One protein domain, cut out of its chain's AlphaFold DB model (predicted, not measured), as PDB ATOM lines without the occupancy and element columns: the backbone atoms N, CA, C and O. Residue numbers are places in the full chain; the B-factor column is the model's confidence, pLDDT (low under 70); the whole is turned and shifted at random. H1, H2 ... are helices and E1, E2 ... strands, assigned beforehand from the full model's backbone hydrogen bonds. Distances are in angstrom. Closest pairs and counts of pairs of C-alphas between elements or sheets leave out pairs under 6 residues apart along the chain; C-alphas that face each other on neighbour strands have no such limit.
ATOM      1  N   THR A  19      -1.966  26.951  16.445       65.44
ATOM      2  CA  THR A  19      -1.040  25.875  16.875       65.44
ATOM      3  C   THR A  19       0.415  26.318  17.044       65.44
ATOM      4  O   THR A  19       1.208  25.583  17.633       65.44
ATOM      5  N   SER A  20       0.778  27.514  16.574       68.06
ATOM      6  CA  SER A  20       2.143  28.057  16.667       68.06
ATOM      7  C   SER A  20       2.590  28.232  18.121       68.06
ATOM      8  O   SER A  20       3.652  27.733  18.489       68.06
ATOM      9  N   TYR A  21       1.741  28.833  18.962       75.50
ATOM     10  CA  TYR A  21       1.998  28.993  20.396       75.50
ATOM     11  C   TYR A  21       2.204  27.649  21.094       75.50
ATOM     12  O   TYR A  21       3.183  27.482  21.812       75.50
ATOM     13  N   LEU A  22       1.343  26.659  20.830       82.31
ATOM     14  CA  LEU A  22       1.482  25.321  21.416       82.31
ATOM     15  C   LEU A  22       2.814  24.664  21.038       82.31
ATOM     16  O   LEU A  22       3.485  24.102  21.902       82.31
ATOM     17  N   ARG A  23       3.222  24.755  19.766       80.31
ATOM     18  CA  ARG A  23       4.499  24.196  19.292       80.31
ATOM     19  C   ARG A  23       5.694  24.905  19.929       80.31
ATOM     20  O   ARG A  23       6.625  24.238  20.373       80.31
ATOM     21  N   GLN A  24       5.652  26.233  20.023       83.50
ATOM     22  CA  GLN A  24       6.714  27.018  20.649       83.50
ATOM     23  C   GLN A  24       6.825  26.722  22.151       83.50
ATOM     24  O   GLN A  24       7.920  26.468  22.649       83.50
ATOM     25  N   THR A  25       5.699  26.674  22.868       88.00
ATOM     26  CA  THR A  25       5.665  26.299  24.287       88.00
ATOM     27  C   THR A  25       6.175  24.876  24.502       88.00
ATOM     28  O   THR A  25       6.968  24.653  25.412       88.00
ATOM     29  N   ALA A  26       5.786  23.914  23.658       89.62
ATOM     30  CA  ALA A  26       6.274  22.540  23.754       89.62
ATOM     31  C   ALA A  26       7.797  22.449  23.557       89.62
ATOM     32  O   ALA A  26       8.468  21.761  24.323       89.62
ATOM     33  N   ALA A  27       8.353  23.175  22.583       90.94
ATOM     34  CA  ALA A  27       9.795  23.212  22.348       90.94
ATOM     35  C   ALA A  27      10.570  23.837  23.523       90.94
ATOM     36  O   ALA A  27      11.611  23.311  23.910       90.94
ATOM     37  N   LEU A  28      10.050  24.909  24.129       91.31
ATOM     38  CA  LEU A  28      10.643  25.525  25.322       91.31
ATOM     39  C   LEU A  28      10.572  24.603  26.548       91.31
ATOM     40  O   LEU A  28      11.544  24.487  27.290       91.31
ATOM     41  N   LEU A  29       9.451  23.903  26.741       92.25
ATOM     42  CA  LEU A  29       9.317  22.914  27.812       92.25
ATOM     43  C   LEU A  29      10.285  21.742  27.619       92.25
ATOM     44  O   LEU A  29      10.899  21.300  28.585       92.25
ATOM     45  N   LEU A  30      10.463  21.261  26.384       94.69
ATOM     46  CA  LEU A  30      11.476  20.252  26.064       94.69
ATOM     47  C   LEU A  30      12.888  20.776  26.347       94.69
ATOM     48  O   LEU A  30      13.666  20.083  26.996       94.69
ATOM     49  N   ALA A  31      13.199  22.006  25.930       94.88
ATOM     50  CA  ALA A  31      14.484  22.650  26.196       94.88
ATOM     51  C   ALA A  31      14.799  22.711  27.700       94.88
ATOM     52  O   ALA A  31      15.929  22.439  28.103       94.88
ATOM     53  N   GLU A  32      13.802  23.021  28.533       92.19
ATOM     54  CA  GLU A  32      13.954  23.127  29.987       92.19
ATOM     55  C   GLU A  32      14.037  21.757  30.683       92.19
ATOM     56  O   GLU A  32      14.816  21.586  31.622       92.19
ATOM     57  N   ARG A  33      13.213  20.786  30.266       93.69
ATOM     58  CA  ARG A  33      12.950  19.562  31.044       93.69
ATOM     59  C   ARG A  33      13.681  18.319  30.552       93.69
ATOM     60  O   ARG A  33      13.911  17.425  31.362       93.69
ATOM     61  N   ALA A  34      14.005  18.232  29.265       95.50
ATOM     62  CA  ALA A  34      14.663  17.059  28.698       95.50
ATOM     63  C   ALA A  34      16.124  16.962  29.161       95.50
ATOM     64  O   ALA A  34      16.772  17.976  29.443       95.50
ATOM     65  N   THR A  35      16.674  15.753  29.235       96.25
ATOM     66  CA  THR A  35      18.125  15.576  29.382       96.25
ATOM     67  C   THR A  35      18.832  15.834  28.049       96.25
ATOM     68  O   THR A  35      18.210  15.812  26.987       96.25
ATOM     69  N   CYS A  36      20.148  16.066  28.071       94.75
ATOM     70  CA  CYS A  36      20.922  16.164  26.828       94.75
ATOM     71  C   CYS A  36      20.818  14.894  25.967       94.75
ATOM     72  O   CYS A  36      20.810  14.997  24.741       94.75
ATOM     73  N   ASP A  37      20.700  13.718  26.589       96.69
ATOM     74  CA  ASP A  37      20.558  12.446  25.876       96.69
ATOM     75  C   ASP A  37      19.174  12.309  25.229       96.69
ATOM     76  O   ASP A  37      19.079  11.873  24.081       96.69
ATOM     77  N   ASP A  38      18.111  12.767  25.901       97.38
ATOM     78  CA  ASP A  38      16.768  12.836  25.309       97.38
ATOM     79  C   ASP A  38      16.760  13.741  24.067       97.38
ATOM     80  O   ASP A  38      16.189  13.393  23.032       97.38
ATOM     81  N   LEU A  39      17.428  14.899  24.148       97.12
ATOM     82  CA  LEU A  39      17.554  15.823  23.019       97.12
ATOM     83  C   LEU A  39      18.378  15.218  21.880       97.12
ATOM     84  O   LEU A  39      17.992  15.345  20.720       97.12
ATOM     85  N   ALA A  40      19.470  14.516  22.193       97.44
ATOM     86  CA  ALA A  40      20.259  13.801  21.197       97.44
ATOM     87  C   ALA A  40      19.428  12.721  20.486       97.44
ATOM     88  O   ALA A  40      19.466  12.622  19.259       97.44
ATOM     89  N   HIS A  41      18.623  11.960  21.235       97.62
ATOM     90  CA  HIS A  41      17.719  10.960  20.675       97.62
ATOM     91  C   HIS A  41      16.657  11.596  19.764       97.62
ATOM     92  O   HIS A  41      16.395  11.085  18.678       97.62
ATOM     93  N   LEU A  42      16.066  12.727  20.167       96.81
ATOM     94  CA  LEU A  42      15.117  13.468  19.328       96.81
ATOM     95  C   LEU A  42      15.775  13.976  18.044       96.81
ATOM     96  O   LEU A  42      15.247  13.741  16.959       96.81
ATOM     97  N   CYS A  43      16.949  14.606  18.148       97.12
ATOM     98  CA  CYS A  43      17.719  15.053  16.989       97.12
ATOM     99  C   CYS A  43      18.012  13.898  16.027       97.12
ATOM    100  O   CYS A  43      18.030  14.127  14.822       97.12
ATOM    101  N   ALA A  44      18.199  12.674  16.525       96.81
ATOM    102  CA  ALA A  44      18.442  11.465  15.740       96.81
ATOM    103  C   ALA A  44      17.169  10.693  15.327       96.81
ATOM    104  O   ALA A  44      17.287   9.576  14.821       96.81
ATOM    105  N   SER A  45      15.967  11.254  15.520       97.06
ATOM    106  CA  SER A  45      14.718  10.561  15.177       97.06
ATOM    107  C   SER A  45      14.662  10.136  13.705       97.06
ATOM    108  O   SER A  45      15.093  10.852  12.797       97.06
ATOM    109  N   SER A  46      14.045   8.981  13.454       95.44
ATOM    110  CA  SER A  46      13.800   8.486  12.095       95.44
ATOM    111  C   SER A  46      12.885   9.403  11.273       95.44
ATOM    112  O   SER A  46      12.988   9.436  10.049       95.44
ATOM    113  N   ASP A  47      12.015  10.173  11.931       95.19
ATOM    114  CA  ASP A  47      11.088  11.098  11.286       95.19
ATOM    115  C   ASP A  47      11.543  12.561  11.420       95.19
ATOM    116  O   ASP A  47      12.114  12.972  12.432       95.19
ATOM    117  N   ALA A  48      11.252  13.364  10.396       96.00
ATOM    118  CA  ALA A  48      11.671  14.762  10.324       96.00
ATOM    119  C   ALA A  48      11.100  15.633  11.456       96.00
ATOM    120  O   ALA A  48      11.751  16.575  11.903       96.00
ATOM    121  N   ALA A  49       9.892  15.329  11.937       93.62
ATOM    122  CA  ALA A  49       9.237  16.122  12.970       93.62
ATOM    123  C   ALA A  49       9.896  15.934  14.341       93.62
ATOM    124  O   ALA A  49      10.106  16.915  15.055       93.62
ATOM    125  N   GLY A  50      10.278  14.701  14.682       95.19
ATOM    126  CA  GLY A  50      11.074  14.395  15.867       95.19
ATOM    127  C   GLY A  50      12.428  15.103  15.838       95.19
ATOM    128  O   GLY A  50      12.791  15.763  16.814       95.19
ATOM    129  N   ARG A  51      13.122  15.069  14.688       97.88
ATOM    130  CA  ARG A  51      14.398  15.783  14.516       97.88
ATOM    131  C   ARG A  51      14.238  17.290  14.657       97.88
ATOM    132  O   ARG A  51      15.010  17.915  15.379       97.88
ATOM    133  N   LEU A  52      13.203  17.868  14.043       96.75
ATOM    134  CA  LEU A  52      12.893  19.292  14.171       96.75
ATOM    135  C   LEU A  52      12.596  19.684  15.625       96.75
ATOM    136  O   LEU A  52      13.080  20.715  16.087       96.75
ATOM    137  N   ALA A  53      11.839  18.867  16.363       95.69
ATOM    138  CA  ALA A  53      11.570  19.105  17.780       95.69
ATOM    139  C   ALA A  53      12.860  19.081  18.617       95.69
ATOM    140  O   ALA A  53      13.050  19.957  19.463       95.69
ATOM    141  N   GLY A  54      13.761  18.130  18.344       97.31
ATOM    142  CA  GLY A  54      15.089  18.066  18.958       97.31
ATOM    143  C   GLY A  54      15.929  19.313  18.675       97.31
ATOM    144  O   GLY A  54      16.438  19.928  19.609       97.31
ATOM    145  N   VAL A  55      15.999  19.744  17.409       98.06
ATOM    146  CA  VAL A  55      16.716  20.962  16.985       98.06
ATOM    147  C   VAL A  55      16.160  22.209  17.662       98.06
ATOM    148  O   VAL A  55      16.928  23.016  18.180       98.06
ATOM    149  N   LEU A  56      14.833  22.369  17.691       96.94
ATOM    150  CA  LEU A  56      14.184  23.498  18.354       96.94
ATOM    151  C   LEU A  56      14.521  23.535  19.847       96.94
ATOM    152  O   LEU A  56      14.931  24.574  20.356       96.94
ATOM    153  N   ALA A  57      14.388  22.405  20.541       97.00
ATOM    154  CA  ALA A  57      14.660  22.323  21.969       97.00
ATOM    155  C   ALA A  57      16.148  22.545  22.298       97.00
ATOM    156  O   ALA A  57      16.465  23.318  23.204       97.00
ATOM    157  N   ALA A  58      17.065  21.934  21.538       97.50
ATOM    158  CA  ALA A  58      18.504  22.136  21.701       97.50
ATOM    159  C   ALA A  58      18.903  23.595  21.434       97.50
ATOM    160  O   ALA A  58      19.633  24.193  22.222       97.50
ATOM    161  N   GLY A  59      18.365  24.187  20.366       96.69
ATOM    162  CA  GLY A  59      18.582  25.579  20.003       96.69
ATOM    163  C   GLY A  59      18.093  26.558  21.062       96.69
ATOM    164  O   GLY A  59      18.858  27.426  21.486       96.69
ATOM    165  N   PHE A  60      16.861  26.396  21.556       95.56
ATOM    166  CA  PHE A  60      16.347  27.229  22.645       95.56
ATOM    167  C   PHE A  60      17.183  27.086  23.916       95.56
ATOM    168  O   PHE A  60      17.551  28.097  24.503       95.56
ATOM    169  N   ARG A  61      17.540  25.861  24.321       94.00
ATOM    170  CA  ARG A  61      18.361  25.631  25.522       94.00
ATOM    171  C   ARG A  61      19.748  26.270  25.411       94.00
ATOM    172  O   ARG A  61      20.286  26.734  26.411       94.00
ATOM    173  N   LEU A  62      20.315  26.289  24.206       93.81
ATOM    174  CA  LEU A  62      21.639  26.849  23.940       93.81
ATOM    175  C   LEU A  62      21.634  28.383  23.861       93.81
ATOM    176  O   LEU A  62      22.596  29.017  24.288       93.81
ATOM    177  N   THR A  63      20.570  28.977  23.313       92.81
ATOM    178  CA  THR A  63      20.525  30.411  22.962       92.81
ATOM    179  C   THR A  63      19.682  31.269  23.902       92.81
ATOM    180  O   THR A  63      19.877  32.483  23.947       92.81
ATOM    181  N   VAL A  64      18.765  30.670  24.668       87.12
ATOM    182  CA  VAL A  64      17.879  31.380  25.597       87.12
ATOM    183  C   VAL A  64      18.352  31.143  27.033       87.12
ATOM    184  O   VAL A  64      18.151  30.055  27.578       87.12
ATOM    185  N   PRO A  65      18.972  32.142  27.687       78.44
ATOM    186  CA  PRO A  65      19.404  31.988  29.066       78.44
ATOM    187  C   PRO A  65      18.205  31.842  30.024       78.44
ATOM    188  O   PRO A  65      17.140  32.415  29.782       78.44
ATOM    189  N   PRO A  66      18.357  31.110  31.146       75.44
ATOM    190  CA  PRO A  66      17.277  30.921  32.111       75.44
ATOM    191  C   PRO A  66      16.819  32.247  32.730       75.44
ATOM    192  O   PRO A  66      17.624  32.965  33.323       75.44
ATOM    193  N   ALA A  67      15.516  32.532  32.677       72.56
ATOM    194  CA  ALA A  67      14.946  33.806  33.132       72.56
ATOM    195  C   ALA A  67      15.105  34.086  34.641       72.56
ATOM    196  O   ALA A  67      15.003  35.230  35.074       72.56
ATOM    197  N   THR A  68      15.329  33.057  35.461       75.25
ATOM    198  CA  THR A  68      15.271  33.149  36.932       75.25
ATOM    199  C   THR A  68      16.630  33.044  37.624       75.25
ATOM    200  O   THR A  68      16.683  32.981  38.853       75.25
ATOM    201  N   ARG A  69      17.744  33.014  36.880       74.44
ATOM    202  CA  ARG A  69      19.090  32.882  37.463       74.44
ATOM    203  C   ARG A  69      19.835  34.223  37.499       74.44
ATOM    204  O   ARG A  69      19.750  34.982  36.536       74.44
ATOM    205  N   PRO A  70      20.607  34.515  38.566       79.56
ATOM    206  CA  PRO A  70      21.472  35.691  38.599       79.56
ATOM    207  C   PRO A  70      22.468  35.700  37.432       79.56
ATOM    208  O   PRO A  70      23.070  34.674  37.110       79.56
ATOM    209  N   ILE A  71      22.691  36.872  36.833       81.56
ATOM    210  CA  ILE A  71      23.653  37.035  35.738       81.56
ATOM    211  C   ILE A  71      25.076  37.017  36.307       81.56
ATOM    212  O   ILE A  71      25.495  37.958  36.994       81.56
ATOM    213  N   ALA A  72      25.835  35.965  35.992       83.38
ATOM    214  CA  ALA A  72      27.205  35.773  36.465       83.38
ATOM    215  C   ALA A  72      28.111  36.964  36.113       83.38
ATOM    216  O   ALA A  72      28.068  37.465  34.990       83.38
ATOM    217  N   SER A  73      28.940  37.410  37.065       85.50
ATOM    218  CA  SER A  73      29.715  38.665  37.003       85.50
ATOM    219  C   SER A  73      30.610  38.823  35.768       85.50
ATOM    220  O   SER A  73      30.840  39.950  35.342       85.50
ATOM    221  N   HIS A  74      31.076  37.717  35.184       84.56
ATOM    222  CA  HIS A  74      31.929  37.701  33.993       84.56
ATOM    223  C   HIS A  74      31.167  37.925  32.676       84.56
ATOM    224  O   HIS A  74      31.792  38.236  31.668       84.56
ATOM    225  N   LEU A  75      29.837  37.777  32.661       86.00
ATOM    226  CA  LEU A  75      29.045  37.970  31.446       86.00
ATOM    227  C   LEU A  75      28.932  39.464  31.100       86.00
ATOM    228  O   LEU A  75      28.610  40.260  31.995       86.00
ATOM    229  N   PRO A  76      29.166  39.859  29.836       83.19
ATOM    230  CA  PRO A  76      29.103  41.247  29.405       83.19
ATOM    231  C   PRO A  76      27.659  41.754  29.412       83.19
ATOM    232  O   PRO A  76      26.730  41.027  29.068       83.19
ATOM    233  N   LEU A  77      27.484  43.017  29.803       86.81
ATOM    234  CA  LEU A  77      26.213  43.731  29.742       86.81
ATOM    235  C   LEU A  77      26.478  45.158  29.258       86.81
ATOM    236  O   LEU A  77      27.183  45.925  29.920       86.81
ATOM    237  N   ALA A  78      25.908  45.517  28.113       84.38
ATOM    238  CA  ALA A  78      25.880  46.886  27.631       84.38
ATOM    239  C   ALA A  78      24.955  47.728  28.519       84.38
ATOM    240  O   ALA A  78      23.860  47.297  28.892       84.38
ATOM    241  N   LYS A  79      25.395  48.944  28.854       79.31
ATOM    242  CA  LYS A  79      24.590  49.888  29.639       79.31
ATOM    243  C   LYS A  79      23.385  50.351  28.825       79.31
ATOM    244  O   LYS A  79      23.505  50.582  27.622       79.31
ATOM    245  N   LEU A  80      22.251  50.543  29.493       77.62
ATOM    246  CA  LEU A  80      21.103  51.183  28.862       77.62
ATOM    247  C   LEU A  80      21.415  52.675  28.620       77.62
ATOM    248  O   LEU A  80      22.004  53.313  29.500       77.62
ATOM    249  N   PRO A  81      21.062  53.229  27.442       74.69
ATOM    250  CA  PRO A  81      21.465  54.571  27.023       74.69
ATOM    251  C   PRO A  81      21.025  55.708  27.951       74.69
ATOM    252  O   PRO A  81      21.704  56.733  27.991       74.69
ATOM    253  N   SER A  82      19.930  55.553  28.707       80.69
ATOM    254  CA  SER A  82      19.478  56.574  29.659       80.69
ATOM    255  C   SER A  82      19.239  56.024  31.075       80.69
ATOM    256  O   SER A  82      18.838  54.868  31.248       80.69
ATOM    257  N   PRO A  83      19.446  56.842  32.128       77.88
ATOM    258  CA  PRO A  83      19.129  56.454  33.503       77.88
ATOM    259  C   PRO A  83      17.658  56.064  33.696       77.88
ATOM    260  O   PRO A  83      17.368  55.141  34.448       77.88
ATOM    261  N   GLU A  84      16.742  56.713  32.977       84.00
ATOM    262  CA  GLU A  84      15.296  56.483  33.072       84.00
ATOM    263  C   GLU A  84      14.885  55.079  32.615       84.00
ATOM    264  O   GLU A  84      13.965  54.504  33.183       84.00
ATOM    265  N   GLN A  85      15.610  54.476  31.664       82.31
ATOM    266  CA  GLN A  85      15.353  53.102  31.205       82.31
ATOM    267  C   GLN A  85      15.625  52.036  32.276       82.31
ATOM    268  O   GLN A  85      15.224  50.886  32.114       82.31
ATOM    269  N   HIS A  86      16.300  52.400  33.368       85.81
ATOM    270  CA  HIS A  86      16.513  51.509  34.506       85.81
ATOM    271  C   HIS A  86      15.352  51.547  35.504       85.81
ATOM    272  O   HIS A  86      15.307  50.714  36.406       85.81
ATOM    273  N   VAL A  87      14.431  52.505  35.367       89.19
ATOM    274  CA  VAL A  87      13.309  52.701  36.281       89.19
ATOM    275  C   VAL A  87      12.021  52.299  35.579       89.19
ATOM    276  O   VAL A  87      11.610  52.928  34.608       89.19
ATOM    277  N   ILE A  88      11.358  51.265  36.090       88.69
ATOM    278  CA  ILE A  88      10.059  50.821  35.573       88.69
ATOM    279  C   ILE A  88       8.940  51.208  36.534       88.69
ATOM    280  O   ILE A  88       9.129  51.237  37.751       88.69
ATOM    281  N   GLN A  89       7.752  51.470  35.994       91.75
ATOM    282  CA  GLN A  89       6.536  51.465  36.799       91.75
ATOM    283  C   GLN A  89       6.136  50.006  37.032       91.75
ATOM    284  O   GLN A  89       5.863  49.279  36.076       91.75
ATOM    285  N   PHE A  90       6.101  49.574  38.288       88.38
ATOM    286  CA  PHE A  90       5.638  48.245  38.669       88.38
ATOM    287  C   PHE A  90       4.599  48.376  39.779       88.38
ATOM    288  O   PHE A  90       4.903  48.858  40.869       88.38
ATOM    289  N   ALA A  91       3.365  47.967  39.471       92.31
ATOM    290  CA  ALA A  91       2.189  48.262  40.284       92.31
ATOM    291  C   ALA A  91       2.095  49.774  40.592       92.31
ATOM    292  O   ALA A  91       2.063  50.603  39.680       92.31
ATOM    293  N   ASP A  92       2.067  50.133  41.865       93.06
ATOM    294  CA  ASP A  92       1.933  51.482  42.403       93.06
ATOM    295  C   ASP A  92       3.277  52.195  42.647       93.06
ATOM    296  O   ASP A  92       3.285  53.354  43.063       93.06
ATOM    297  N   ALA A  93       4.416  51.568  42.328       92.69
ATOM    298  CA  ALA A  93       5.743  52.121  42.598       92.69
ATOM    299  C   ALA A  93       6.635  52.248  41.352       92.69
ATOM    300  O   ALA A  93       6.574  51.453  40.413       92.69
ATOM    301  N   LYS A  94       7.538  53.235  41.393       93.31
ATOM    302  CA  LYS A  94       8.702  53.291  40.502       93.31
ATOM    303  C   LYS A  94       9.817  52.444  41.101       93.31
ATOM    304  O   LYS A  94      10.248  52.700  42.222       93.31
ATOM    305  N   VAL A  95      10.275  51.444  40.358       93.12
ATOM    306  CA  VAL A  95      11.309  50.501  40.792       93.12
ATOM    307  C   VAL A  95      12.565  50.719  39.964       93.12
ATOM    308  O   VAL A  95      12.526  50.574  38.744       93.12
ATOM    309  N   ASP A  96      13.680  51.027  40.627       91.06
ATOM    310  CA  ASP A  96      14.999  51.032  39.997       91.06
ATOM    311  C   ASP A  96      15.547  49.601  39.927       91.06
ATOM    312  O   ASP A  96      15.818  48.949  40.938       91.06
ATOM    313  N   LEU A  97      15.705  49.091  38.710       88.06
ATOM    314  CA  LEU A  97      16.150  47.724  38.465       88.06
ATOM    315  C   LEU A  97      17.609  47.493  38.883       88.06
ATOM    316  O   LEU A  97      17.985  46.357  39.173       88.06
ATOM    317  N   ARG A  98      18.425  48.550  38.981       87.69
ATOM    318  CA  ARG A  98      19.833  48.451  39.408       87.69
ATOM    319  C   ARG A  98      19.964  48.038  40.869       87.69
ATOM    320  O   ARG A  98      20.950  47.412  41.243       87.69
ATOM    321  N   GLU A  99      18.958  48.342  41.685       89.62
ATOM    322  CA  GLU A  99      18.891  47.917  43.087       89.62
ATOM    323  C   GLU A  99      18.523  46.433  43.231       89.62
ATOM    324  O   GLU A  99      18.689  45.843  44.299       89.62
ATOM    325  N   ARG A 100      18.010  45.809  42.162       86.62
ATOM    326  CA  ARG A 100      17.557  44.409  42.152       86.62
ATOM    327  C   ARG A 100      18.577  43.448  41.548       86.62
ATOM    328  O   ARG A 100      18.465  42.244  41.761       86.62
ATOM    329  N   GLY A 101      19.580  43.954  40.834       85.50
ATOM    330  CA  GLY A 101      20.660  43.145  40.287       85.50
ATOM    331  C   GLY A 101      21.396  43.816  39.133       85.50
ATOM    332  O   GLY A 101      21.186  44.983  38.809       85.50
ATOM    333  N   ARG A 102      22.282  43.046  38.496       87.31
ATOM    334  CA  ARG A 102      22.958  43.478  37.267       87.31
ATOM    335  C   ARG A 102      21.933  43.568  36.139       87.31
ATOM    336  O   ARG A 102      21.201  42.612  35.905       87.31
ATOM    337  N   ILE A 103      21.926  44.694  35.435       85.81
ATOM    338  CA  ILE A 103      21.031  44.964  34.310       85.81
ATOM    339  C   ILE A 103      21.822  45.518  33.128       85.81
ATOM    340  O   ILE A 103      22.787  46.263  33.303       85.81
ATOM    341  N   GLY A 104      21.404  45.136  31.929       86.44
ATOM    342  CA  GLY A 104      21.922  45.638  30.668       86.44
ATOM    343  C   GLY A 104      21.503  44.739  29.512       86.44
ATOM    344  O   GLY A 104      20.808  43.743  29.714       86.44
ATOM    345  N   ASN A 105      21.946  45.093  28.312       86.31
ATOM    346  CA  ASN A 105      21.672  44.330  27.098       86.31
ATOM    347  C   ASN A 105      22.870  43.454  26.732       86.31
ATOM    348  O   ASN A 105      24.015  43.806  27.010       86.31
ATOM    349  N   PHE A 106      22.610  42.336  26.071       87.19
ATOM    350  CA  PHE A 106      23.632  41.503  25.450       87.19
ATOM    351  C   PHE A 106      23.058  40.884  24.179       87.19
ATOM    352  O   PHE A 106      21.851  40.664  24.067       87.19
ATOM    353  N   THR A 107      23.926  40.579  23.225       89.19
ATOM    354  CA  THR A 107      23.594  39.710  22.095       89.19
ATOM    355  C   THR A 107      23.860  38.251  22.462       89.19
ATOM    356  O   THR A 107      24.746  37.953  23.266       89.19
ATOM    357  N   VAL A 108      23.128  37.314  21.849       91.38
ATOM    358  CA  VAL A 108      23.367  35.870  22.043       91.38
ATOM    359  C   VAL A 108      24.824  35.509  21.719       91.38
ATOM    360  O   VAL A 108      25.443  34.758  22.465       91.38
ATOM    361  N   ALA A 109      25.409  36.124  20.688       92.00
ATOM    362  CA  ALA A 109      26.811  35.948  20.320       92.00
ATOM    363  C   ALA A 109      27.801  36.435  21.394       92.00
ATOM    364  O   ALA A 109      28.798  35.769  21.668       92.00
ATOM    365  N   GLU A 110      27.555  37.586  22.029       90.31
ATOM    366  CA  GLU A 110      28.383  38.058  23.150       90.31
ATOM    367  C   GLU A 110      28.267  37.135  24.361       90.31
ATOM    368  O   GLU A 110      29.277  36.830  24.995       90.31
ATOM    369  N   HIS A 111      27.051  36.666  24.659       88.19
ATOM    370  CA  HIS A 111      26.815  35.708  25.733       88.19
ATOM    371  C   HIS A 111      27.544  34.387  25.477       88.19
ATOM    372  O   HIS A 111      28.236  33.893  26.363       88.19
ATOM    373  N   TRP A 112      27.438  33.852  24.258       91.44
ATOM    374  CA  TRP A 112      28.144  32.650  23.830       91.44
ATOM    375  C   TRP A 112      29.658  32.814  23.958       91.44
ATOM    376  O   TRP A 112      30.309  32.003  24.606       91.44
ATOM    377  N   ARG A 113      30.222  33.895  23.410       91.12
ATOM    378  CA  ARG A 113      31.670  34.158  23.417       91.12
ATOM    379  C   ARG A 113      32.247  34.344  24.821       91.12
ATOM    380  O   ARG A 113      33.389  33.973  25.059       91.12
ATOM    381  N   ALA A 114      31.485  34.957  25.725       87.12
ATOM    382  CA  ALA A 114      31.902  35.168  27.111       87.12
ATOM    383  C   ALA A 114      31.617  33.966  28.025       87.12
ATOM    384  O   ALA A 114      32.101  33.930  29.158       87.12
ATOM    385  N   GLY A 115      30.796  33.020  27.564       81.19
ATOM    386  CA  GLY A 115      30.463  31.807  28.290       81.19
ATOM    387  C   GLY A 115      31.652  30.855  28.406       81.19
ATOM    388  O   GLY A 115      32.606  30.911  27.637       81.19
ATOM    389  N   GLN A 116      31.582  29.946  29.376       81.06
ATOM    390  CA  GLN A 116      32.625  28.940  29.614       81.06
ATOM    391  C   GLN A 116      32.533  27.723  28.682       81.06
ATOM    392  O   GLN A 116      33.357  26.823  28.812       81.06
ATOM    393  N   HIS A 117      31.526  27.679  27.802       87.94
ATOM    394  CA  HIS A 117      31.241  26.553  26.903       87.94
ATOM    395  C   HIS A 117      31.197  25.230  27.675       87.94
ATOM    396  O   HIS A 117      32.055  24.362  27.533       87.94
ATOM    397  N   SER A 118      30.205  25.097  28.563       90.69
ATOM    398  CA  SER A 118      30.057  23.883  29.374       90.69
ATOM    399  C   SER A 118      29.960  22.629  28.495       90.69
ATOM    400  O   SER A 118      29.550  22.697  27.336       90.69
ATOM    401  N   THR A 119      30.261  21.452  29.054       94.25
ATOM    402  CA  THR A 119      30.137  20.175  28.328       94.25
ATOM    403  C   THR A 119      28.755  19.995  27.693       94.25
ATOM    404  O   THR A 119      28.637  19.486  26.583       94.25
ATOM    405  N   GLU A 120      27.704  20.440  28.384       92.94
ATOM    406  CA  GLU A 120      26.341  20.455  27.855       92.94
ATOM    407  C   GLU A 120      26.195  21.417  26.669       92.94
ATOM    408  O   GLU A 120      25.660  21.029  25.637       92.94
ATOM    409  N   GLN A 121      26.693  22.649  26.781       94.19
ATOM    410  CA  GLN A 121      26.630  23.634  25.701       94.19
ATOM    411  C   GLN A 121      27.356  23.159  24.436       94.19
ATOM    412  O   GLN A 121      26.794  23.236  23.346       94.19
ATOM    413  N   GLU A 122      28.559  22.604  24.579       96.62
ATOM    414  CA  GLU A 122      29.324  22.026  23.465       96.62
ATOM    415  C   GLU A 122      28.624  20.804  22.856       96.62
ATOM    416  O   GLU A 122      28.649  20.596  21.638       96.62
ATOM    417  N   ARG A 123      27.927  20.012  23.680       97.19
ATOM    418  CA  ARG A 123      27.107  18.899  23.197       97.19
ATOM    419  C   ARG A 123      25.917  19.393  22.377       97.19
ATOM    420  O   ARG A 123      25.690  18.872  21.290       97.19
ATOM    421  N   LEU A 124      25.182  20.394  22.862       97.44
ATOM    422  CA  LEU A 124      24.054  20.998  22.145       97.44
ATOM    423  C   LEU A 124      24.505  21.667  20.842       97.44
ATOM    424  O   LEU A 124      23.866  21.473  19.811       97.44
ATOM    425  N   PHE A 125      25.624  22.395  20.870       98.00
ATOM    426  CA  PHE A 125      26.237  22.990  19.682       98.00
ATOM    427  C   PHE A 125      26.535  21.917  18.628       98.00
ATOM    428  O   PHE A 125      26.117  22.039  17.477       98.00
ATOM    429  N   SER A 126      27.171  20.820  19.046       98.12
ATOM    430  CA  SER A 126      27.506  19.694  18.168       98.12
ATOM    431  C   SER A 126      26.258  19.041  17.559       98.12
ATOM    432  O   SER A 126      26.236  18.788  16.358       98.12
ATOM    433  N   LEU A 127      25.185  18.845  18.339       98.31
ATOM    434  CA  LEU A 127      23.908  18.330  17.825       98.31
ATOM    435  C   LEU A 127      23.321  19.228  16.726       98.31
ATOM    436  O   LEU A 127      22.807  18.720  15.733       98.31
ATOM    437  N   LEU A 128      23.391  20.553  16.881       98.56
ATOM    438  CA  LEU A 128      22.909  21.485  15.859       98.56
ATOM    439  C   LEU A 128      23.791  21.446  14.604       98.56
ATOM    440  O   LEU A 128      23.260  21.401  13.496       98.56
ATOM    441  N   VAL A 129      25.119  21.402  14.758       98.50
ATOM    442  CA  VAL A 129      26.055  21.291  13.624       98.50
ATOM    443  C   VAL A 129      25.800  20.006  12.831       98.50
ATOM    444  O   VAL A 129      25.705  20.051  11.607       98.50
ATOM    445  N   GLU A 130      25.583  18.874  13.502       97.88
ATOM    446  CA  GLU A 130      25.221  17.602  12.859       97.88
ATOM    447  C   GLU A 130      23.895  17.663  12.079       97.88
ATOM    448  O   GLU A 130      23.656  16.837  11.193       97.88
ATOM    449  N   ARG A 131      22.992  18.593  12.409       98.25
ATOM    450  CA  ARG A 131      21.712  18.789  11.708       98.25
ATOM    451  C   ARG A 131      21.790  19.771  10.545       98.25
ATOM    452  O   ARG A 131      20.842  19.833   9.770       98.25
ATOM    453  N   LEU A 132      22.919  20.449  10.327       98.06
ATOM    454  CA  LEU A 132      23.138  21.212   9.091       98.06
ATOM    455  C   LEU A 132      23.120  20.310   7.845       98.06
ATOM    456  O   LEU A 132      22.652  20.728   6.793       98.06
ATOM    457  N   ALA A 133      23.549  19.051   7.979       96.50
ATOM    458  CA  ALA A 133      23.548  18.061   6.901       96.50
ATOM    459  C   ALA A 133      22.215  17.287   6.752       96.50
ATOM    460  O   ALA A 133      22.169  16.270   6.060       96.50
ATOM    461  N   ASP A 134      21.135  17.713   7.418       97.56
ATOM    462  CA  ASP A 134      19.861  16.986   7.400       97.56
ATOM    463  C   ASP A 134      19.173  17.029   6.021       97.56
ATOM    464  O   ASP A 134      19.125  18.063   5.341       97.56
ATOM    465  N   ALA A 135      18.587  15.898   5.618       95.19
ATOM    466  CA  ALA A 135      17.853  15.778   4.361       95.19
ATOM    467  C   ALA A 135      16.619  16.699   4.317       95.19
ATOM    468  O   ALA A 135      16.272  17.232   3.256       95.19
ATOM    469  N   ASP A 136      15.989  16.945   5.468       96.88
ATOM    470  CA  ASP A 136      14.782  17.757   5.591       96.88
ATOM    471  C   ASP A 136      15.109  19.243   5.794       96.88
ATOM    472  O   ASP A 136      15.822  19.640   6.717       96.88
ATOM    473  N   GLU A 137      14.551  20.094   4.926       94.62
ATOM    474  CA  GLU A 137      14.844  21.536   4.899       94.62
ATOM    475  C   GLU A 137      14.526  22.277   6.186       94.62
ATOM    476  O   GLU A 137      15.397  23.005   6.672       94.62
ATOM    477  N   PRO A 138      13.341  22.072   6.788       95.44
ATOM    478  CA  PRO A 138      13.011  22.751   8.030       95.44
ATOM    479  C   PRO A 138      13.990  22.410   9.159       95.44
ATOM    480  O   PRO A 138      14.276  23.266   9.989       95.44
ATOM    481  N   VAL A 139      14.532  21.184   9.181       97.56
ATOM    482  CA  VAL A 139      15.471  20.733  10.220       97.56
ATOM    483  C   VAL A 139      16.807  21.460  10.079       97.56
ATOM    484  O   VAL A 139      17.252  22.108  11.029       97.56
ATOM    485  N   ARG A 140      17.420  21.420   8.886       97.44
ATOM    486  CA  ARG A 140      18.718  22.071   8.648       97.44
ATOM    487  C   ARG A 140      18.657  23.593   8.752       97.44
ATOM    488  O   ARG A 140      19.550  24.188   9.349       97.44
ATOM    489  N   LEU A 141      17.594  24.233   8.246       96.50
ATOM    490  CA  LEU A 141      17.444  25.690   8.335       96.50
ATOM    491  C   LEU A 141      17.227  26.149   9.777       96.50
ATOM    492  O   LEU A 141      17.753  27.190  10.168       96.50
ATOM    493  N   GLN A 142      16.508  25.371  10.588       97.00
ATOM    494  CA  GLN A 142      16.320  25.729  11.987       97.00
ATOM    495  C   GLN A 142      17.596  25.528  12.812       97.00
ATOM    496  O   GLN A 142      17.886  26.344  13.688       97.00
ATOM    497  N   ALA A 143      18.398  24.505  12.504       98.06
ATOM    498  CA  ALA A 143      19.721  24.341  13.098       98.06
ATOM    499  C   ALA A 143      20.649  25.510  12.722       98.06
ATOM    500  O   ALA A 143      21.256  26.126  13.601       98.06
ATOM    501  N   ALA A 144      20.679  25.875  11.436       97.81
ATOM    502  CA  ALA A 144      21.422  27.023  10.927       97.81
ATOM    503  C   ALA A 144      21.000  28.336  11.603       97.81
ATOM    504  O   ALA A 144      21.858  29.131  11.982       97.81
ATOM    505  N   HIS A 145      19.696  28.547  11.815       96.69
ATOM    506  CA  HIS A 145      19.177  29.723  12.510       96.69
ATOM    507  C   HIS A 145      19.767  29.869  13.918       96.69
ATOM    508  O   HIS A 145      20.299  30.929  14.241       96.69
ATOM    509  N   PHE A 146      19.712  28.819  14.744       97.56
ATOM    510  CA  PHE A 146      20.229  28.893  16.113       97.56
ATOM    511  C   PHE A 146      21.746  29.046  16.167       97.56
ATOM    512  O   PHE A 146      22.236  29.846  16.960       97.56
ATOM    513  N   LEU A 147      22.488  28.330  15.318       98.06
ATOM    514  CA  LEU A 147      23.945  28.460  15.261       98.06
ATOM    515  C   LEU A 147      24.368  29.875  14.837       98.06
ATOM    516  O   LEU A 147      25.271  30.451  15.438       98.06
ATOM    517  N   ARG A 148      23.645  30.491  13.893       96.31
ATOM    518  CA  ARG A 148      23.904  31.869  13.446       96.31
ATOM    519  C   ARG A 148      23.739  32.903  14.565       96.31
ATOM    520  O   ARG A 148      24.412  33.930  14.547       96.31
ATOM    521  N   LEU A 149      22.880  32.651  15.558       95.75
ATOM    522  CA  LEU A 149      22.744  33.531  16.731       95.75
ATOM    523  C   LEU A 149      24.002  33.533  17.614       95.75
ATOM    524  O   LEU A 149      24.230  34.504  18.338       95.75
ATOM    525  N   LEU A 150      24.807  32.466  17.565       95.50
ATOM    526  CA  LEU A 150      26.044  32.328  18.338       95.50
ATOM    527  C   LEU A 150      27.220  33.068  17.689       95.50
ATOM    528  O   LEU A 150      28.119  33.503  18.409       95.50
ATOM    529  N   ASN A 151      27.201  33.231  16.357       94.88
ATOM    530  CA  ASN A 151      28.301  33.798  15.567       94.88
ATOM    531  C   ASN A 151      29.645  33.110  15.899       94.88
ATOM    532  O   ASN A 151      30.630  33.759  16.268       94.88
ATOM    533  N   ASP A 152      29.637  31.772  15.867       95.62
ATOM    534  CA  ASP A 152      30.789  30.917  16.170       95.62
ATOM    535  C   ASP A 152      31.439  30.444  14.866       95.62
ATOM    536  O   ASP A 152      30.830  29.723  14.067       95.62
ATOM    537  N   ALA A 153      32.709  30.815  14.680       95.56
ATOM    538  CA  ALA A 153      33.480  30.545  13.469       95.56
ATOM    539  C   ALA A 153      33.528  29.057  13.071       95.56
ATOM    540  O   ALA A 153      33.712  28.755  11.893       95.56
ATOM    541  N   ARG A 154      33.338  28.125  14.018       96.06
ATOM    542  CA  ARG A 154      33.296  26.679  13.743       96.06
ATOM    543  C   ARG A 154      32.097  26.271  12.884       96.06
ATOM    544  O   ARG A 154      32.172  25.256  12.199       96.06
ATOM    545  N   SER A 155      31.001  27.030  12.932       96.94
ATOM    546  CA  SER A 155      29.753  26.715  12.224       96.94
ATOM    547  C   SER A 155      29.473  27.600  11.008       96.94
ATOM    548  O   SER A 155      28.763  27.156  10.106       96.94
ATOM    549  N   GLU A 156      30.046  28.806  10.935       95.62
ATOM    550  CA  GLU A 156      29.723  29.791   9.885       95.62
ATOM    551  C   GLU A 156      29.858  29.263   8.441       95.62
ATOM    552  O   GLU A 156      28.922  29.463   7.663       95.62
ATOM    553  N   PRO A 157      30.925  28.530   8.051       95.75
ATOM    554  CA  PRO A 157      31.038  28.024   6.679       95.75
ATOM    555  C   PRO A 157      29.923  27.036   6.309       95.75
ATOM    556  O   PRO A 157      29.367  27.101   5.214       95.75
ATOM    557  N   ALA A 158      29.559  26.145   7.236       96.56
ATOM    558  CA  ALA A 158      28.512  25.152   7.012       96.56
ATOM    559  C   ALA A 158      27.114  25.793   6.984       96.56
ATOM    560  O   ALA A 158      26.266  25.398   6.187       96.56
ATOM    561  N   ILE A 159      26.876  26.818   7.813       96.19
ATOM    562  CA  ILE A 159      25.641  27.616   7.778       96.19
ATOM    563  C   ILE A 159      25.491  28.301   6.420       96.19
ATOM    564  O   ILE A 159      24.425  28.212   5.811       96.19
ATOM    565  N   ALA A 160      26.549  28.965   5.942       90.62
ATOM    566  CA  ALA A 160      26.538  29.658   4.658       90.62
ATOM    567  C   ALA A 160      26.193  28.697   3.510       90.62
ATOM    568  O   ALA A 160      25.298  28.997   2.721       90.62
ATOM    569  N   GLN A 161      26.810  27.511   3.491       93.12
ATOM    570  CA  GLN A 161      26.515  26.472   2.504       93.12
ATOM    571  C   GLN A 161      25.045  26.018   2.554       93.12
ATOM    572  O   GLN A 161      24.387  25.943   1.519       93.12
ATOM    573  N   VAL A 162      24.498  25.742   3.745       94.69
ATOM    574  CA  VAL A 162      23.093  25.312   3.896       94.69
ATOM    575  C   VAL A 162      22.119  26.366   3.367       94.69
ATOM    576  O   VAL A 162      21.141  26.023   2.697       94.69
ATOM    577  N   VAL A 163      22.377  27.640   3.669       89.56
ATOM    578  CA  VAL A 163      21.551  28.758   3.199       89.56
ATOM    579  C   VAL A 163      21.640  28.881   1.679       89.56
ATOM    580  O   VAL A 163      20.604  28.912   1.020       89.56
ATOM    581  N   GLU A 164      22.849  28.869   1.116       87.75
ATOM    582  CA  GLU A 164      23.072  28.963  -0.330       87.75
ATOM    583  C   GLU A 164      22.403  27.811  -1.097       87.75
ATOM    584  O   GLU A 164      21.727  28.035  -2.103       87.75
ATOM    585  N   GLU A 165      22.519  26.574  -0.607       90.88
ATOM    586  CA  GLU A 165      21.880  25.413  -1.228       90.88
ATOM    587  C   GLU A 165      20.352  25.502  -1.181       90.88
ATOM    588  O   GLU A 165      19.680  25.181  -2.168       90.88
ATOM    589  N   SER A 166      19.796  25.921  -0.042       91.00
ATOM    590  CA  SER A 166      18.350  26.076   0.139       91.00
ATOM    591  C   SER A 166      17.789  27.157  -0.784       91.00
ATOM    592  O   SER A 166      16.878  26.895  -1.577       91.00
ATOM    593  N   GLU A 167      18.405  28.339  -0.777       89.25
ATOM    594  CA  GLU A 167      18.038  29.443  -1.661       89.25
ATOM    595  C   GLU A 167      18.210  29.053  -3.132       89.25
ATOM    596  O   GLU A 167      17.337  29.330  -3.956       89.25
ATOM    597  N   GLY A 168      19.282  28.334  -3.473       90.00
ATOM    598  CA  GLY A 168      19.517  27.804  -4.810       90.00
ATOM    599  C   GLY A 168      18.404  26.864  -5.283       90.00
ATOM    600  O   GLY A 168      17.961  26.972  -6.430       90.00
ATOM    601  N   ARG A 169      17.910  25.969  -4.415       91.12
ATOM    602  CA  ARG A 169      16.780  25.072  -4.726       91.12
ATOM    603  C   ARG A 169      15.485  25.853  -4.923       91.12
ATOM    604  O   ARG A 169      14.775  25.597  -5.893       91.12
ATOM    605  N   HIS A 170      15.196  26.832  -4.067       92.88
ATOM    606  CA  HIS A 170      14.006  27.677  -4.220       92.88
ATOM    607  C   HIS A 170      14.079  28.520  -5.500       92.88
ATOM    608  O   HIS A 170      13.115  28.576  -6.262       92.88
ATOM    609  N   LEU A 171      15.241  29.099  -5.814       93.81
ATOM    610  CA  LEU A 171      15.480  29.840  -7.059       93.81
ATOM    611  C   LEU A 171      15.366  28.959  -8.307       93.81
ATOM    612  O   LEU A 171      14.973  29.441  -9.367       93.81
ATOM    613  N   ALA A 172      15.685  27.666  -8.215       91.50
ATOM    614  CA  ALA A 172      15.557  26.727  -9.329       91.50
ATOM    615  C   ALA A 172      14.099  26.460  -9.746       91.50
ATOM    616  O   ALA A 172      13.870  25.982 -10.858       91.50
ATOM    617  N   VAL A 173      13.122  26.788  -8.901       92.94
ATOM    618  CA  VAL A 173      11.686  26.629  -9.192       92.94
ATOM    619  C   VAL A 173      10.905  27.941  -9.106       92.94
ATOM    620  O   VAL A 173       9.712  27.965  -9.402       92.94
TER     621      VAL A 173
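AT A GLANCE: This is residues 19 to 173 of the 506 residues of the protein "Cytochrome c domain-containing protein" of Planctomycetia bacterium 21-64-5 (UniProt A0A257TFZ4). A body of packed helices carries a small, distant head, a two-stranded hairpin of E1 and E2 with the short helix H4 before it, joined to the body by two long links. In the body, H3, H6 and H7 form an up-and-down bundle of three helices, each running against the one before it in the chain; H1 and H2 pack on H3, H8 packs on H7, and H5 meets the last residues of H7. The printed part has 155 residues with eight named helices and two named strands, in the order H1 H2 H3 H4 E1 E2 H5 H6 H7 H8, and the class is mostly helix. The one sheet has the order E1 - E2 and is antiparallel. The whole is only just loose, close to compact, with a radius of gyration of the C-alphas of 18.3 A, and it is elongated, spanning 55 by 33 by 29 A, with the head making the length.

HOW THE PARTS SIT: The sheet is the hairpin of E1, residues 87 to 90, and E2, residues 93 to 96, antiparallel at 145 degrees between their directions. N 88 and O 95 are 3.0 A apart and N 95 and O 88 are 2.9 A apart, within hydrogen-bond range. H4, residues 83 to 86, runs into E1 with no residue between them and touches no helix. Of the two hubs, H3, residues 48 to 63, and H7, residues 137 to 150, each touches four helices. They touch each other at a shallow tilt of 6 degrees, the same way, and their closest C-alphas are those of Leu 52 and Val 139, 4.9 A. H6, residues 119 to 131, forms a helical hairpin with H7, at a steep tilt of 40 degrees, with the C-alphas of Leu 128 and Ala 143 closest at 5.1 A. H6 also touches H3, with residues 55 to 62 of H3 alone, closest at the C-alphas of Ala 58 and Leu 124, 5.7 A. H2, residues 36 to 43, forms a helical hairpin with H3, closest at the C-alphas of Cys 43 and Arg 51, 4.2 A. H1, residues 19 to 33, touches H3 with residues 27 to 32 alone, at a steep tilt of 62 degrees; the closest C-alphas are those of Ala 31 and Ala 57, 4.2 A. H8, residues 156 to 173, forms a helical hairpin with H7 at a tilt of 37 degrees, only just steep, closest at the C-alphas of Ala 144 and Ile 159, 5.3 A. H5, residues 108 to 114, touches residues 149 to 150 of H7 alone, closest at the C-alphas of Ala 109 and Leu 150, 4.2 A. H1 and H8 are apart. Every O i to N i+4 pair is within hydrogen-bond range in H1, H2, H3, H5 and H6, against 9 of 10 in H7 and 13 of 14 in H8; H4 is too short for such a pair, and its one O i to N i+3 pair is within range.

IN THESE COORDINATES: H1 begins at C-alpha 19, at (-1.040, 25.875, 16.875), and is 20.9 A long. H3 is 22.0 A long, H6 18.7 A and H7 20.6 A. E1 begins at C-alpha 87, at (13.309, 52.701, 36.281). H8, the longest helix with 18 residues and 26.4 A, ends at C-alpha 173, at (11.686, 26.629, -9.192).

THE WHOLE: The C-alphas of Asp 92 and Ala 172 are the two farthest apart, at 58.9 A. The printed part has no cut. The links H3 to H4, of 19 residues, and E2 to H5, of 11 residues, are long. Residues 89 to 94 stand free, and so do residues 167 to 173, which belong to H8. The mean pLDDT of the printed part is 91.1, and residues 19 to 20 are under 70.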